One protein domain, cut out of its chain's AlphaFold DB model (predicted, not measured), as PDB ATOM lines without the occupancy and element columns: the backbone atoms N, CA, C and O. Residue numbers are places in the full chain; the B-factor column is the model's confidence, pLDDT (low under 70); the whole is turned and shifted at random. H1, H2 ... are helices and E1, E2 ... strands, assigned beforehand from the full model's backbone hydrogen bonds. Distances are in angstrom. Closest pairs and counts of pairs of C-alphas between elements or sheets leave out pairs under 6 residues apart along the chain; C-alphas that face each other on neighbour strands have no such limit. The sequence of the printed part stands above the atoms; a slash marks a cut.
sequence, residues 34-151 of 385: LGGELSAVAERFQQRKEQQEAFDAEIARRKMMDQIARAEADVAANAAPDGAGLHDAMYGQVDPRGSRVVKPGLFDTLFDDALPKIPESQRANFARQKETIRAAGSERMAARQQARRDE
ATOM      1  N   LEU A  34     204.974 195.936 150.016       69.75
ATOM      2  CA  LEU A  34     204.684 194.935 148.983       69.75
ATOM      3  C   LEU A  34     203.554 193.972 149.398       69.75
ATOM      4  O   LEU A  34     202.691 193.644 148.587       69.75
ATOM      5  N   GLY A  35     203.524 193.529 150.662       71.44
ATOM      6  CA  GLY A  35     202.443 192.689 151.194       71.44
ATOM      7  C   GLY A  35     201.083 193.401 151.233       71.44
ATOM      8  O   GLY A  35     200.054 192.789 150.928       71.44
ATOM      9  N   GLY A  36     201.075 194.699 151.547       78.31
ATOM     10  CA  GLY A  36     199.883 195.548 151.485       78.31
ATOM     11  C   GLY A  36     199.379 195.756 150.054       78.31
ATOM     12  O   GLY A  36     198.188 195.606 149.796       78.31
ATOM     13  N   GLU A  37     200.280 196.017 149.105       77.62
ATOM     14  CA  GLU A  37     199.938 196.174 147.686       77.62
ATOM     15  C   GLU A  37     199.392 194.880 147.068       77.62
ATOM     16  O   GLU A  37     198.382 194.913 146.365       77.62
ATOM     17  N   LEU A  38     199.991 193.723 147.373       79.12
ATOM     18  CA  LEU A  38     199.484 192.421 146.924       79.12
ATOM     19  C   LEU A  38     198.096 192.111 147.504       79.12
ATOM     20  O   LEU A  38     197.241 191.584 146.789       79.12
ATOM     21  N   SER A  39     197.846 192.485 148.762       81.56
ATOM     22  CA  SER A  39     196.526 192.349 149.393       81.56
ATOM     23  C   SER A  39     195.491 193.262 148.727       81.56
ATOM     24  O   SER A  39     194.413 192.800 148.360       81.56
ATOM     25  N   ALA A  40     195.843 194.522 148.450       85.88
ATOM     26  CA  ALA A  40     194.972 195.462 147.741       85.88
ATOM     27  C   ALA A  40     194.657 195.007 146.302       85.88
ATOM     28  O   ALA A  40     193.537 195.176 145.811       85.88
ATOM     29  N   VAL A  41     195.622 194.391 145.609       88.81
ATOM     30  CA  VAL A  41     195.400 193.794 144.283       88.81
ATOM     31  C   VAL A  41     194.457 192.591 144.370       88.81
ATOM     32  O   VAL A  41     193.564 192.472 143.526       88.81
ATOM     33  N   ALA A  42     194.611 191.734 145.384       85.62
ATOM     34  CA  ALA A  42     193.723 190.595 145.614       85.62
ATOM     35  C   ALA A  42     192.284 191.045 145.918       85.62
ATOM     36  O   ALA A  42     191.346 190.536 145.305       85.62
ATOM     37  N   GLU A  43     192.101 192.058 146.768       91.62
ATOM     38  CA  GLU A  43     190.789 192.651 147.061       91.62
ATOM     39  C   GLU A  43     190.149 193.263 145.812       91.62
ATOM     40  O   GLU A  43     188.981 193.012 145.514       91.62
ATOM     41  N   ARG A  44     190.914 194.017 145.014       91.88
ATOM     42  CA  ARG A  44     190.404 194.615 143.772       91.88
ATOM     43  C   ARG A  44     190.053 193.563 142.720       91.88
ATOM     44  O   ARG A  44     189.136 193.762 141.918       91.88
ATOM     45  N   PHE A  45     190.796 192.461 142.672       90.75
ATOM     46  CA  PHE A  45     190.471 191.331 141.810       90.75
ATOM     47  C   PHE A  45     189.173 190.656 142.262       90.75
ATOM     48  O   PHE A  45     188.289 190.438 141.434       90.75
ATOM     49  N   GLN A  46     189.027 190.419 143.565       89.44
ATOM     50  CA  GLN A  46     187.820 189.851 144.155       89.44
ATOM     51  C   GLN A  46     186.591 190.736 143.894       89.44
ATOM     52  O   GLN A  46     185.582 190.241 143.401       89.44
ATOM     53  N   GLN A  47     186.704 192.056 144.081       92.44
ATOM     54  CA  GLN A  47     185.631 193.006 143.767       92.44
ATOM     55  C   GLN A  47     185.234 192.979 142.286       92.44
ATOM     56  O   GLN A  47     184.047 192.979 141.966       92.44
ATOM     57  N   ARG A  48     186.203 192.940 141.358       93.56
ATOM     58  CA  ARG A  48     185.892 192.842 139.919       93.56
ATOM     59  C   ARG A  48     185.194 191.530 139.573       93.56
ATOM     60  O   ARG A  48     184.267 191.544 138.768       93.56
ATOM     61  N   LYS A  49     185.610 190.423 140.188       92.81
ATOM     62  CA  LYS A  49     184.959 189.122 140.021       92.81
ATOM     63  C   LYS A  49     183.514 189.157 140.527       92.81
ATOM     64  O   LYS A  49     182.616 188.746 139.804       92.81
ATOM     65  N   GLU A  50     183.276 189.708 141.714       91.94
ATOM     66  CA  GLU A  50     181.929 189.841 142.285       91.94
ATOM     67  C   GLU A  50     181.018 190.735 141.432       91.94
ATOM     68  O   GLU A  50     179.854 190.402 141.220       91.94
ATOM     69  N   GLN A  51     181.547 191.833 140.882       92.44
ATOM     70  CA  GLN A  51     180.809 192.692 139.948       92.44
ATOM     71  C   GLN A  51     180.424 191.949 138.666       92.44
ATOM     72  O   GLN A  51     179.293 192.081 138.198       92.44
ATOM     73  N   GLN A  52     181.346 191.161 138.112       93.94
ATOM     74  CA  GLN A  52     181.079 190.364 136.919       93.94
ATOM     75  C   GLN A  52     180.028 189.284 137.196       93.94
ATOM     76  O   GLN A  52     179.061 189.174 136.451       93.94
ATOM     77  N   GLU A  53     180.149 188.554 138.307       94.00
ATOM     78  CA  GLU A  53     179.162 187.544 138.700       94.00
ATOM     79  C   GLU A  53     177.779 188.159 138.972       94.00
ATOM     80  O   GLU A  53     176.760 187.573 138.611       94.00
ATOM     81  N   ALA A  54     177.712 189.352 139.570       92.75
ATOM     82  CA  ALA A  54     176.452 190.064 139.763       92.75
ATOM     83  C   ALA A  54     175.807 190.462 138.425       92.75
ATOM     84  O   ALA A  54     174.595 190.309 138.254       92.75
ATOM     85  N   PHE A  55     176.610 190.932 137.467       94.81
ATOM     86  CA  PHE A  55     176.144 191.261 136.122       94.81
ATOM     87  C   PHE A  55     175.655 190.017 135.368       94.81
ATOM     88  O   PHE A  55     174.540 190.009 134.848       94.81
ATOM     89  N   ASP A  56     176.436 188.937 135.370       94.56
ATOM     90  CA  ASP A  56     176.074 187.680 134.712       94.56
ATOM     91  C   ASP A  56     174.800 187.072 135.321       94.56
ATOM     92  O   ASP A  56     173.923 186.588 134.597       94.56
ATOM     93  N   ALA A  57     174.647 187.155 136.647       93.56
ATOM     94  CA  ALA A  57     173.428 186.742 137.333       93.56
ATOM     95  C   ALA A  57     172.208 187.561 136.887       93.56
ATOM     96  O   ALA A  57     171.136 186.993 136.692       93.56
ATOM     97  N   GLU A  58     172.352 188.874 136.698       94.31
ATOM     98  CA  GLU A  58     171.271 189.739 136.214       94.31
ATOM     99  C   GLU A  58     170.867 189.396 134.772       94.31
ATOM    100  O   GLU A  58     169.677 189.266 134.478       94.31
ATOM    101  N   ILE A  59     171.835 189.165 133.879       95.75
ATOM    102  CA  ILE A  59     171.555 188.734 132.501       95.75
ATOM    103  C   ILE A  59     170.815 187.390 132.488       95.75
ATOM    104  O   ILE A  59     169.813 187.234 131.784       95.75
ATOM    105  N   ALA A  60     171.265 186.426 133.294       94.62
ATOM    106  CA  ALA A  60     170.614 185.127 133.413       94.62
ATOM    107  C   ALA A  60     169.183 185.240 133.973       94.62
ATOM    108  O   ALA A  60     168.271 184.604 133.437       94.62
ATOM    109  N   ARG A  61     168.955 186.093 134.985       93.69
ATOM    110  CA  ARG A  61     167.615 186.378 135.530       93.69
ATOM    111  C   ARG A  61     166.692 186.988 134.479       93.69
ATOM    112  O   ARG A  61     165.571 186.515 134.324       93.69
ATOM    113  N   ARG A  62     167.151 187.987 133.720       95.56
ATOM    114  CA  ARG A  62     166.347 188.612 132.653       95.56
ATOM    115  C   ARG A  62     165.958 187.614 131.574       95.56
ATOM    116  O   ARG A  62     164.787 187.513 131.233       95.56
ATOM    117  N   LYS A  63     166.915 186.805 131.116       95.94
ATOM    118  CA  LYS A  63     166.651 185.752 130.131       95.94
ATOM    119  C   LYS A  63     165.610 184.746 130.629       95.94
ATOM    120  O   LYS A  63     164.771 184.308 129.848       95.94
ATOM    121  N   MET A  64     165.656 184.385 131.910       95.56
ATOM    122  CA  MET A  64     164.649 183.518 132.520       95.56
ATOM    123  C   MET A  64     163.269 184.195 132.556       95.56
ATOM    124  O   MET A  64     162.283 183.565 132.186       95.56
ATOM    125  N   MET A  65     163.188 185.474 132.935       95.88
ATOM    126  CA  MET A  65     161.919 186.217 132.925       95.88
ATOM    127  C   MET A  65     161.320 186.316 131.518       95.88
ATOM    128  O   MET A  65     160.119 186.113 131.352       95.88
ATOM    129  N   ASP A  66     162.151 186.522 130.495       97.00
ATOM    130  CA  ASP A  66     161.710 186.508 129.097       97.00
ATOM    131  C   ASP A  66     161.182 185.130 128.673       97.00
ATOM    132  O   ASP A  66     160.201 185.032 127.935       97.00
ATOM    133  N   GLN A  67     161.816 184.046 129.132       97.00
ATOM    134  CA  GLN A  67     161.353 182.680 128.874       97.00
ATOM    135  C   GLN A  67     160.018 182.392 129.561       97.00
ATOM    136  O   GLN A  67     159.143 181.798 128.934       97.00
ATOM    137  N   ILE A  68     159.837 182.848 130.804       97.00
ATOM    138  CA  ILE A  68     158.559 182.754 131.521       97.00
ATOM    139  C   ILE A  68     157.471 183.502 130.747       97.00
ATOM    140  O   ILE A  68     156.429 182.923 130.476       97.00
ATOM    141  N   ALA A  69     157.720 184.747 130.333       96.50
ATOM    142  CA  ALA A  69     156.731 185.545 129.610       96.50
ATOM    143  C   ALA A  69     156.321 184.908 128.269       96.50
ATOM    144  O   ALA A  69     155.143 184.903 127.913       96.50
ATOM    145  N   ARG A  70     157.278 184.329 127.528       97.31
ATOM    146  CA  ARG A  70     156.985 183.579 126.293       97.31
ATOM    147  C   ARG A  70     156.166 182.326 126.577       97.31
ATOM    148  O   ARG A  70     155.158 182.111 125.921       97.31
ATOM    149  N   ALA A  71     156.547 181.559 127.593       96.88
ATOM    150  CA  ALA A  71     155.810 180.374 128.009       96.88
ATOM    151  C   ALA A  71     154.374 180.704 128.458       96.88
ATOM    152  O   ALA A  71     153.439 180.026 128.041       96.88
ATOM    153  N   GLU A  72     154.173 181.776 129.233       96.56
ATOM    154  CA  GLU A  72     152.840 182.279 129.598       96.56
ATOM    155  C   GLU A  72     152.011 182.623 128.345       96.56
ATOM    156  O   GLU A  72     150.816 182.317 128.272       96.56
ATOM    157  N   ALA A  73     152.628 183.257 127.342       96.12
ATOM    158  CA  ALA A  73     151.969 183.587 126.082       96.12
ATOM    159  C   ALA A  73     151.612 182.336 125.265       96.12
ATOM    160  O   ALA A  73     150.482 182.239 124.786       96.12
ATOM    161  N   ASP A  74     152.524 181.370 125.161       95.56
ATOM    162  CA  ASP A  74     152.332 180.122 124.419       95.56
ATOM    163  C   ASP A  74     151.252 179.246 125.061       95.56
ATOM    164  O   ASP A  74     150.354 178.753 124.374       95.56
ATOM    165  N   VAL A  75     151.278 179.096 126.390       95.19
ATOM    166  CA  VAL A  75     150.230 178.392 127.143       95.19
ATOM    167  C   VAL A  75     148.877 179.050 126.891       95.19
ATOM    168  O   VAL A  75     147.888 178.362 126.647       95.19
ATOM    169  N   ALA A  76     148.825 180.382 126.863       93.50
ATOM    170  CA  ALA A  76     147.581 181.080 126.591       93.50
ATOM    171  C   ALA A  76     147.104 181.018 125.139       93.50
ATOM    172  O   ALA A  76     145.894 181.030 124.896       93.50
ATOM    173  N   ALA A  77     148.014 180.951 124.173       93.81
ATOM    174  CA  ALA A  77     147.660 180.770 122.771       93.81
ATOM    175  C   ALA A  77     147.025 179.392 122.515       93.81
ATOM    176  O   ALA A  77     146.132 179.282 121.682       93.81
ATOM    177  N   ASN A  78     147.444 178.371 123.267       92.12
ATOM    178  CA  ASN A  78     147.006 176.983 123.089       92.12
ATOM    179  C   ASN A  78     145.929 176.528 124.087       92.12
ATOM    180  O   ASN A  78     145.539 175.361 124.090       92.12
ATOM    181  N   ALA A  79     145.464 177.423 124.957       92.06
ATOM    182  CA  ALA A  79     144.458 177.092 125.953       92.06
ATOM    183  C   ALA A  79     143.071 176.869 125.344       92.06
ATOM    184  O   ALA A  79     142.741 177.390 124.276       92.06
ATOM    185  N   ALA A  80     142.237 176.139 126.086       93.25
ATOM    186  CA  ALA A  80     140.829 175.980 125.767       93.25
ATOM    187  C   ALA A  80     140.107 177.347 125.688       93.25
ATOM    188  O   ALA A  80     140.563 178.324 126.298       93.25
ATOM    189  N   PRO A  81     138.977 177.437 124.957       90.94
ATOM    190  CA  PRO A  81     138.234 178.690 124.798       90.94
ATOM    191  C   PRO A  81     137.781 179.322 126.120       90.94
ATOM    192  O   PRO A  81     137.774 180.540 126.241       90.94
ATOM    193  N   ASP A  82     137.452 178.502 127.115       89.38
ATOM    194  CA  ASP A  82     137.059 178.915 128.468       89.38
ATOM    195  C   ASP A  82     138.259 179.222 129.386       89.38
ATOM    196  O   ASP A  82     138.090 179.567 130.555       89.38
ATOM    197  N   GLY A  83     139.488 179.083 128.878       89.62
ATOM    198  CA  GLY A  83     140.720 179.281 129.634       89.62
ATOM    199  C   GLY A  83     141.029 178.174 130.645       89.62
ATOM    200  O   GLY A  83     141.962 178.334 131.436       89.62
ATOM    201  N   ALA A  84     140.291 177.060 130.648       90.31
ATOM    202  CA  ALA A  84     140.494 175.998 131.625       90.31
ATOM    203  C   ALA A  84     141.934 175.454 131.594       90.31
ATOM    204  O   ALA A  84     142.493 175.155 130.537       90.31
ATOM    205  N   GLY A  85     142.538 175.322 132.779       89.19
ATOM    206  CA  GLY A  85     143.872 174.738 132.955       89.19
ATOM    207  C   GLY A  85     145.052 175.657 132.616       89.19
ATOM    208  O   GLY A  85     146.190 175.203 132.697       89.19
ATOM    209  N   LEU A  86     144.816 176.932 132.281       92.44
ATOM    210  CA  LEU A  86     145.868 177.928 132.024       92.44
ATOM    211  C   LEU A  86     146.874 178.039 133.172       92.44
ATOM    212  O   LEU A  86     148.085 177.955 132.961       92.44
ATOM    213  N   HIS A  87     146.357 178.238 134.384       92.56
ATOM    214  CA  HIS A  87     147.175 178.348 135.582       92.56
ATOM    215  C   HIS A  87     147.942 177.045 135.840       92.56
ATOM    216  O   HIS A  87     149.165 177.058 135.960       92.56
ATOM    217  N   ASP A  88     147.230 175.918 135.851       91.75
ATOM    218  CA  ASP A  88     147.787 174.605 136.176       91.75
ATOM    219  C   ASP A  88     148.878 174.164 135.195       91.75
ATOM    220  O   ASP A  88     149.871 173.564 135.606       91.75
ATOM    221  N   ALA A  89     148.729 174.464 133.903       93.12
ATOM    222  CA  ALA A  89     149.737 174.147 132.897       93.12
ATOM    223  C   ALA A  89     151.029 174.954 133.104       93.12
ATOM    224  O   ALA A  89     152.132 174.414 132.977       93.12
ATOM    225  N   MET A  90     150.904 176.241 133.444       95.44
ATOM    226  CA  MET A  90     152.056 177.128 133.585       95.44
ATOM    227  C   MET A  90     152.744 176.990 134.948       95.44
ATOM    228  O   MET A  90     153.961 176.837 135.006       95.44
ATOM    229  N   TYR A  91     151.986 177.015 136.042       93.81
ATOM    230  CA  TYR A  91     152.513 177.095 137.409       93.81
ATOM    231  C   TYR A  91     152.270 175.849 138.256       93.81
ATOM    232  O   TYR A  91     152.784 175.762 139.371       93.81
ATOM    233  N   GLY A  92     151.558 174.863 137.711       90.56
ATOM    234  CA  GLY A  92     151.275 173.621 138.407       90.56
ATOM    235  C   GLY A  92     150.071 173.724 139.337       90.56
ATOM    236  O   GLY A  92     149.412 174.757 139.453       90.56
ATOM    237  N   GLN A  93     149.784 172.614 140.010       85.69
ATOM    238  CA  GLN A  93     148.712 172.536 140.999       85.69
ATOM    239  C   GLN A  93     149.287 172.689 142.398       85.69
ATOM    240  O   GLN A  93     150.209 171.964 142.775       85.69
ATOM    241  N   VAL A  94     148.706 173.595 143.179       72.94
ATOM    242  CA  VAL A  94     149.039 173.804 144.590       72.94
ATOM    243  C   VAL A  94     147.931 173.200 145.446       72.94
ATOM    244  O   VAL A  94     146.753 173.432 145.186       72.94
ATOM    245  N   ASP A  95     148.298 172.424 146.466       73.88
ATOM    246  CA  ASP A  95     147.360 171.881 147.447       73.88
ATOM    247  C   ASP A  95     146.707 173.038 148.221       73.88
ATOM    248  O   ASP A  95     147.414 173.745 148.954       73.88
ATOM    249  N   PRO A  96     145.377 173.211 148.136       64.56
ATOM    250  CA  PRO A  96     144.671 174.265 148.854       64.56
ATOM    251  C   PRO A  96     144.816 174.180 150.380       64.56
ATOM    252  O   PRO A  96     144.652 175.188 151.061       64.56
ATOM    253  N   ARG A  97     145.089 172.990 150.937       71.88
ATOM    254  CA  ARG A  97     145.157 172.762 152.394       71.88
ATOM    255  C   ARG A  97     146.577 172.804 152.951       71.88
ATOM    256  O   ARG A  97     146.743 172.965 154.157       71.88
ATOM    257  N   GLY A  98     147.583 172.637 152.094       66.38
ATOM    258  CA  GLY A  98     148.982 172.495 152.499       66.38
ATOM    259  C   GLY A  98     149.951 173.489 151.864       66.38
ATOM    260  O   GLY A  98     151.128 173.464 152.218       66.38
ATOM    261  N   SER A  99     149.501 174.316 150.910       62.28
ATOM    262  CA  SER A  99     150.339 175.235 150.113       62.28
ATOM    263  C   SER A  99     151.538 174.557 149.429       62.28
ATOM    264  O   SER A  99     152.494 175.219 149.031       62.28
ATOM    265  N   ARG A 100     151.510 173.226 149.290       67.19
ATOM    266  CA  ARG A 100     152.552 172.440 148.621       67.19
ATOM    267  C   ARG A 100     152.163 172.229 147.170       67.19
ATOM    268  O   ARG A 100     151.013 171.914 146.884       67.19
ATOM    269  N   VAL A 101     153.123 172.351 146.260       71.56
ATOM    270  CA  VAL A 101     152.916 171.987 144.854       71.56
ATOM    271  C   VAL A 101     152.687 170.478 144.769       71.56
ATOM    272  O   VAL A 101     153.558 169.689 145.128       71.56
ATOM    273  N   VAL A 102     151.494 170.087 144.324       78.38
ATOM    274  CA  VAL A 102     151.074 168.695 144.107       78.38
ATOM    275  C   VAL A 102     151.560 168.204 142.751       78.38
ATOM    276  O   VAL A 102     151.964 167.050 142.611       78.38
ATOM    277  N   LYS A 103     151.542 169.087 141.749       85.00
ATOM    278  CA  LYS A 103     151.984 168.790 140.388       85.00
ATOM    279  C   LYS A 103     152.817 169.955 139.856       85.00
ATOM    280  O   LYS A 103     152.278 171.061 139.825       85.00
ATOM    281  N   PRO A 104     154.074 169.730 139.436       86.88
ATOM    282  CA  PRO A 104     154.900 170.788 138.873       86.88
ATOM    283  C   PRO A 104     154.332 171.289 137.541       86.88
ATOM    284  O   PRO A 104     153.753 170.515 136.769       86.88
ATOM    285  N   GLY A 105     154.498 172.587 137.294       91.44
ATOM    286  CA  GLY A 105     154.130 173.253 136.042       91.44
ATOM    287  C   GLY A 105     155.334 173.517 135.140       91.44
ATOM    288  O   GLY A 105     156.475 173.221 135.493       91.44
ATOM    289  N   LEU A 106     155.098 174.139 133.983       94.69
ATOM    290  CA  LEU A 106     156.168 174.559 133.067       94.69
ATOM    291  C   LEU A 106     157.178 175.514 133.731       94.69
ATOM    292  O   LEU A 106     158.374 175.446 133.449       94.69
ATOM    293  N   PHE A 107     156.719 176.366 134.652       95.81
ATOM    294  CA  PHE A 107     157.570 177.240 135.455       95.81
ATOM    295  C   PHE A 107     158.653 176.474 136.221       95.81
ATOM    296  O   PHE A 107     159.783 176.952 136.302       95.81
ATOM    297  N   ASP A 108     158.336 175.299 136.773       94.38
ATOM    298  CA  ASP A 108     159.299 174.518 137.549       94.38
ATOM    299  C   ASP A 108     160.450 174.038 136.673       94.38
ATOM    300  O   ASP A 108     161.609 174.235 137.036       94.38
ATOM    301  N   THR A 109     160.136 173.533 135.479       95.06
ATOM    302  CA  THR A 109     161.130 173.148 134.472       95.06
ATOM    303  C   THR A 109     161.997 174.337 134.060       95.06
ATOM    304  O   THR A 109     163.221 174.240 134.055       95.06
ATOM    305  N   LEU A 110     161.383 175.493 133.774       95.56
ATOM    306  CA  LEU A 110     162.116 176.710 133.402       95.56
ATOM    307  C   LEU A 110     163.042 177.194 134.525       95.56
ATOM    308  O   LEU A 110     164.151 177.663 134.259       95.56
ATOM    309  N   PHE A 111     162.596 177.093 135.778       95.50
ATOM    310  CA  PHE A 111     163.396 177.485 136.932       95.50
ATOM    311  C   PHE A 111     164.583 176.544 137.133       95.50
ATOM    312  O   PHE A 111     165.712 177.006 137.321       95.50
ATOM    313  N   ASP A 112     164.340 175.238 137.069       94.69
ATOM    314  CA  ASP A 112     165.364 174.222 137.279       94.69
ATOM    315  C   ASP A 112     166.424 174.266 136.156       94.69
ATOM    316  O   ASP A 112     167.617 174.134 136.434       94.69
ATOM    317  N   ASP A 113     166.028 174.610 134.924       95.31
ATOM    318  CA  ASP A 113     166.937 174.869 133.797       95.31
ATOM    319  C   ASP A 113     167.744 176.174 133.936       95.31
ATOM    320  O   ASP A 113     168.825 176.318 133.343       95.31
ATOM    321  N   ALA A 114     167.219 177.169 134.654       94.38
ATOM    322  CA  ALA A 114     167.869 178.463 134.860       94.38
ATOM    323  C   ALA A 114     168.862 178.439 136.028       94.38
ATOM    324  O   ALA A 114     169.929 179.049 135.938       94.38
ATOM    325  N   LEU A 115     168.558 177.695 137.094       95.12
ATOM    326  CA  LEU A 115     169.370 177.601 138.308       95.12
ATOM    327  C   LEU A 115     170.868 177.291 138.067       95.12
ATOM    328  O   LEU A 115     171.706 177.990 138.649       95.12
ATOM    329  N   PRO A 116     171.264 176.316 137.219       95.12
ATOM    330  CA  PRO A 116     172.679 176.034 136.973       95.12
ATOM    331  C   PRO A 116     173.399 177.150 136.198       95.12
ATOM    332  O   PRO A 116     174.619 177.248 136.295       95.12
ATOM    333  N   LYS A 117     172.667 178.009 135.471       94.12
ATOM    334  CA  LYS A 117     173.218 179.139 134.696       94.12
ATOM    335  C   LYS A 117     173.513 180.370 135.561       94.12
ATOM    336  O   LYS A 117     174.168 181.295 135.093       94.12
ATOM    337  N   ILE A 118     173.032 180.389 136.804       95.44
ATOM    338  CA  ILE A 118     173.341 181.436 137.779       95.44
ATOM    339  C   ILE A 118     174.725 181.156 138.393       95.44
ATOM    340  O   ILE A 118     174.971 180.010 138.800       95.44
ATOM    341  N   PRO A 119     175.601 182.177 138.508       94.19
ATOM    342  CA  PRO A 119     176.869 182.068 139.227       94.19
ATOM    343  C   PRO A 119     176.687 181.488 140.631       94.19
ATOM    344  O   PRO A 119     175.721 181.803 141.328       94.19
ATOM    345  N   GLU A 120     177.618 180.634 141.057       91.75
ATOM    346  CA  GLU A 120     177.492 179.855 142.295       91.75
ATOM    347  C   GLU A 120     177.278 180.740 143.534       91.75
ATOM    348  O   GLU A 120     176.396 180.453 144.346       91.75
ATOM    349  N   SER A 121     177.981 181.877 143.608       91.06
ATOM    350  CA  SER A 121     177.853 182.885 144.672       91.06
ATOM    351  C   SER A 121     176.445 183.491 144.786       91.06
ATOM    352  O   SER A 121     176.017 183.883 145.870       91.06
ATOM    353  N   GLN A 122     175.690 183.536 143.683       93.94
ATOM    354  CA  GLN A 122     174.351 184.132 143.600       93.94
ATOM    355  C   GLN A 122     173.225 183.091 143.638       93.94
ATOM    356  O   GLN A 122     172.055 183.439 143.840       93.94
ATOM    357  N   ARG A 123     173.553 181.808 143.450       94.00
ATOM    358  CA  ARG A 123     172.578 180.733 143.231       94.00
ATOM    359  C   ARG A 123     171.641 180.530 144.420       94.00
ATOM    360  O   ARG A 123     170.442 180.357 144.218       94.00
ATOM    361  N   ALA A 124     172.147 180.611 145.651       94.62
ATOM    362  CA  ALA A 124     171.327 180.463 146.857       94.62
ATOM    363  C   ALA A 124     170.279 181.580 146.998       94.62
ATOM    364  O   ALA A 124     169.124 181.313 147.330       94.62
ATOM    365  N   ASN A 125     170.660 182.825 146.701       92.06
ATOM    366  CA  ASN A 125     169.741 183.965 146.737       92.06
ATOM    367  C   ASN A 125     168.679 183.857 145.641       92.06
ATOM    368  O   ASN A 125     167.506 184.104 145.901       92.06
ATOM    369  N   PHE A 126     169.074 183.430 144.441       94.44
ATOM    370  CA  PHE A 126     168.139 183.184 143.347       94.44
ATOM    371  C   PHE A 126     167.155 182.047 143.665       94.44
ATOM    372  O   PHE A 126     165.953 182.211 143.480       94.44
ATOM    373  N   ALA A 127     167.626 180.931 144.233       95.19
ATOM    374  CA  ALA A 127     166.770 179.816 144.643       95.19
ATOM    375  C   ALA A 127     165.682 180.243 145.645       95.19
ATOM    376  O   ALA A 127     164.536 179.816 145.531       95.19
ATOM    377  N   ARG A 128     166.007 181.145 146.585       94.06
ATOM    378  CA  ARG A 128     165.034 181.700 147.546       94.06
ATOM    379  C   ARG A 128     163.928 182.526 146.885       94.06
ATOM    380  O   ARG A 128     162.857 182.654 147.462       94.06
ATOM    381  N   GLN A 129     164.165 183.069 145.691       92.62
ATOM    382  CA  GLN A 129     163.177 183.864 144.956       92.62
ATOM    383  C   GLN A 129     162.166 183.004 144.182       92.62
ATOM    384  O   GLN A 129     161.166 183.554 143.720       92.62
ATOM    385  N   LYS A 130     162.376 181.679 144.054       92.69
ATOM    386  CA  LYS A 130     161.516 180.771 143.263       92.69
ATOM    387  C   LYS A 130     160.034 180.954 143.579       92.69
ATOM    388  O   LYS A 130     159.240 181.186 142.673       92.69
ATOM    389  N   GLU A 131     159.679 180.909 144.859       90.69
ATOM    390  CA  GLU A 131     158.285 180.996 145.308       90.69
ATOM    391  C   GLU A 131     157.675 182.382 145.086       90.69
ATOM    392  O   GLU A 131     156.519 182.488 144.688       90.69
ATOM    393  N   THR A 132     158.450 183.453 145.266       91.56
ATOM    394  CA  THR A 132     157.979 184.819 144.994       91.56
ATOM    395  C   THR A 132     157.690 185.018 143.509       91.56
ATOM    396  O   THR A 132     156.656 185.577 143.146       91.56
ATOM    397  N   ILE A 133     158.578 184.527 142.641       92.12
ATOM    398  CA  ILE A 133     158.393 184.593 141.188       92.12
ATOM    399  C   ILE A 133     157.185 183.743 140.779       92.12
ATOM    400  O   ILE A 133     156.358 184.201 139.986       92.12
ATOM    401  N   ARG A 134     157.053 182.538 141.352       92.38
ATOM    402  CA  ARG A 134     155.904 181.657 141.126       92.38
ATOM    403  C   ARG A 134     154.605 182.353 141.497       92.38
ATOM    404  O   ARG A 134     153.714 182.390 140.660       92.38
ATOM    405  N   ALA A 135     154.498 182.909 142.702       90.06
ATOM    406  CA  ALA A 135     153.278 183.547 143.191       90.06
ATOM    407  C   ALA A 135     152.842 184.703 142.279       90.06
ATOM    408  O   ALA A 135     151.718 184.702 141.783       90.06
ATOM    409  N   ALA A 136     153.763 185.616 141.954       92.69
ATOM    410  CA  ALA A 136     153.465 186.750 141.081       92.69
ATOM    411  C   ALA A 136     153.007 186.311 139.678       92.69
ATOM    412  O   ALA A 136     152.141 186.939 139.073       92.69
ATOM    413  N   GLY A 137     153.601 185.249 139.134       93.38
ATOM    414  CA  GLY A 137     153.190 184.680 137.851       93.38
ATOM    415  C   GLY A 137     151.863 183.921 137.902       93.38
ATOM    416  O   GLY A 137     151.014 184.084 137.025       93.38
ATOM    417  N   SER A 138     151.662 183.153 138.969       92.12
ATOM    418  CA  SER A 138     150.441 182.393 139.245       92.12
ATOM    419  C   SER A 138     149.237 183.323 139.318       92.12
ATOM    420  O   SER A 138     148.234 183.078 138.656       92.12
ATOM    421  N   GLU A 139     149.359 184.451 140.022       92.12
ATOM    422  CA  GLU A 139     148.311 185.474 140.090       92.12
ATOM    423  C   GLU A 139     147.959 186.037 138.707       92.12
ATOM    424  O   GLU A 139     146.779 186.119 138.359       92.12
ATOM    425  N   ARG A 140     148.959 186.363 137.874       93.88
ATOM    426  CA  ARG A 140     148.716 186.852 136.505       93.88
ATOM    427  C   ARG A 140     147.985 185.823 135.648       93.88
ATOM    428  O   ARG A 140     147.031 186.171 134.953       93.88
ATOM    429  N   MET A 141     148.409 184.559 135.691       94.19
ATOM    430  CA  MET A 141     147.780 183.501 134.896       94.19
ATOM    431  C   MET A 141     146.393 183.123 135.415       94.19
ATOM    432  O   MET A 141     145.500 182.878 134.605       94.19
ATOM    433  N   ALA A 142     146.176 183.144 136.731       92.44
ATOM    434  CA  ALA A 142     144.858 182.957 137.329       92.44
ATOM    435  C   ALA A 142     143.898 184.090 136.934       92.44
ATOM    436  O   ALA A 142     142.771 183.820 136.522       92.44
ATOM    437  N   ALA A 143     144.352 185.347 136.969       92.31
ATOM    438  CA  ALA A 143     143.563 186.486 136.503       92.31
ATOM    439  C   ALA A 143     143.208 186.359 135.013       92.31
ATOM    440  O   ALA A 143     142.063 186.576 134.622       92.31
ATOM    441  N   ARG A 144     144.166 185.935 134.179       93.81
ATOM    442  CA  ARG A 144     143.933 185.689 132.750       93.81
ATOM    443  C   ARG A 144     142.941 184.551 132.505       93.81
ATOM    444  O   ARG A 144     142.117 184.651 131.601       93.81
ATOM    445  N   GLN A 145     143.016 183.486 133.300       94.56
ATOM    446  CA  GLN A 145     142.064 182.379 133.258       94.56
ATOM    447  C   GLN A 145     140.655 182.836 133.632       94.56
ATOM    448  O   GLN A 145     139.710 182.514 132.917       94.56
ATOM    449  N   GLN A 146     140.517 183.623 134.701       92.06
ATOM    450  CA  GLN A 146     139.224 184.170 135.101       92.06
ATOM    451  C   GLN A 146     138.641 185.089 134.021       92.06
ATOM    452  O   GLN A 146     137.476 184.936 133.675       92.06
ATOM    453  N   ALA A 147     139.449 185.982 133.441       92.31
ATOM    454  CA  ALA A 147     138.997 186.880 132.378       92.31
ATOM    455  C   ALA A 147     138.467 186.111 131.156       92.31
ATOM    456  O   ALA A 147     137.378 186.401 130.671       92.31
ATOM    457  N   ARG A 148     139.186 185.074 130.704       93.44
ATOM    458  CA  ARG A 148     138.721 184.225 129.594       93.44
ATOM    459  C   ARG A 148     137.442 183.474 129.910       93.44
ATOM    460  O   ARG A 148     136.590 183.323 129.041       93.44
ATOM    461  N   ARG A 149     137.314 182.989 131.141       93.25
ATOM    462  CA  ARG A 149     136.100 182.313 131.578       93.25
ATOM    463  C   ARG A 149     134.909 183.269 131.571       93.25
ATOM    464  O   ARG A 149     133.856 182.895 131.067       93.25
ATOM    465  N   ASP A 150     135.086 184.483 132.084       91.31
ATOM    466  CA  ASP A 150     134.044 185.510 132.099       91.31
ATOM    467  C   ASP A 150     133.616 185.887 130.666       91.31
ATOM    468  O   ASP A 150     132.421 185.933 130.375       91.31
ATOM    469  N   GLU A 151     134.574 186.078 129.751       91.62
ATOM    470  CA  GLU A 151     134.310 186.316 128.323       91.62
ATOM    471  C   GLU A 151     133.544 185.150 127.683       91.62
ATOM    472  O   GLU A 151     132.530 185.353 127.014       91.62
TER     473      GLU A 151
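Overview. This is residues 34 to 151 of the 385 residues of an uncharacterized protein of Mesorhizobium sp. STM 4661 (UniProt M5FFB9). One long helix, H1, makes the length; its residues 34 to 49 stick out, while H2, H3 and H4 pack on the rest and H5 runs beside H2. H1, H3 and H5 form an up-and-down bundle, each running against the one before. The printed part has 118 residues, mostly helix, in the order H1, H2, E1, H3, H4, H5. It is loose, with radius of gyration of the C-alphas 19.7 A and spans 73 by 30 by 19 A.

Along the chain. H1, residues 34 to 77, runs 64.3 A from C-alpha 34 at (204.684, 194.935, 148.983). H2 is residues 86 to 91, E1 101 to 103, H3 106 to 117, H4 120 to 128. H5, residues 130 to 151, ends at (134.310, 186.316, 128.323).

Arrangement. H1 touches H3 with residues 60 to 71 alone, closest C-alphas Met 64 and Ala 114, 6.4 A. H2 touches H5, closest C-alphas His 87 and Met 141, 5.2 A. E1 pairs with no named strand. Every O i to N i+4 pair is within hydrogen-bond range in H1, H2 and H5, 6 of 8 in H3, 3 of 5 in H4.

Size, cuts and confidence. The printed part has no cut and no long link. Residues 34, 96 and 98 to 100 have pLDDT under 70.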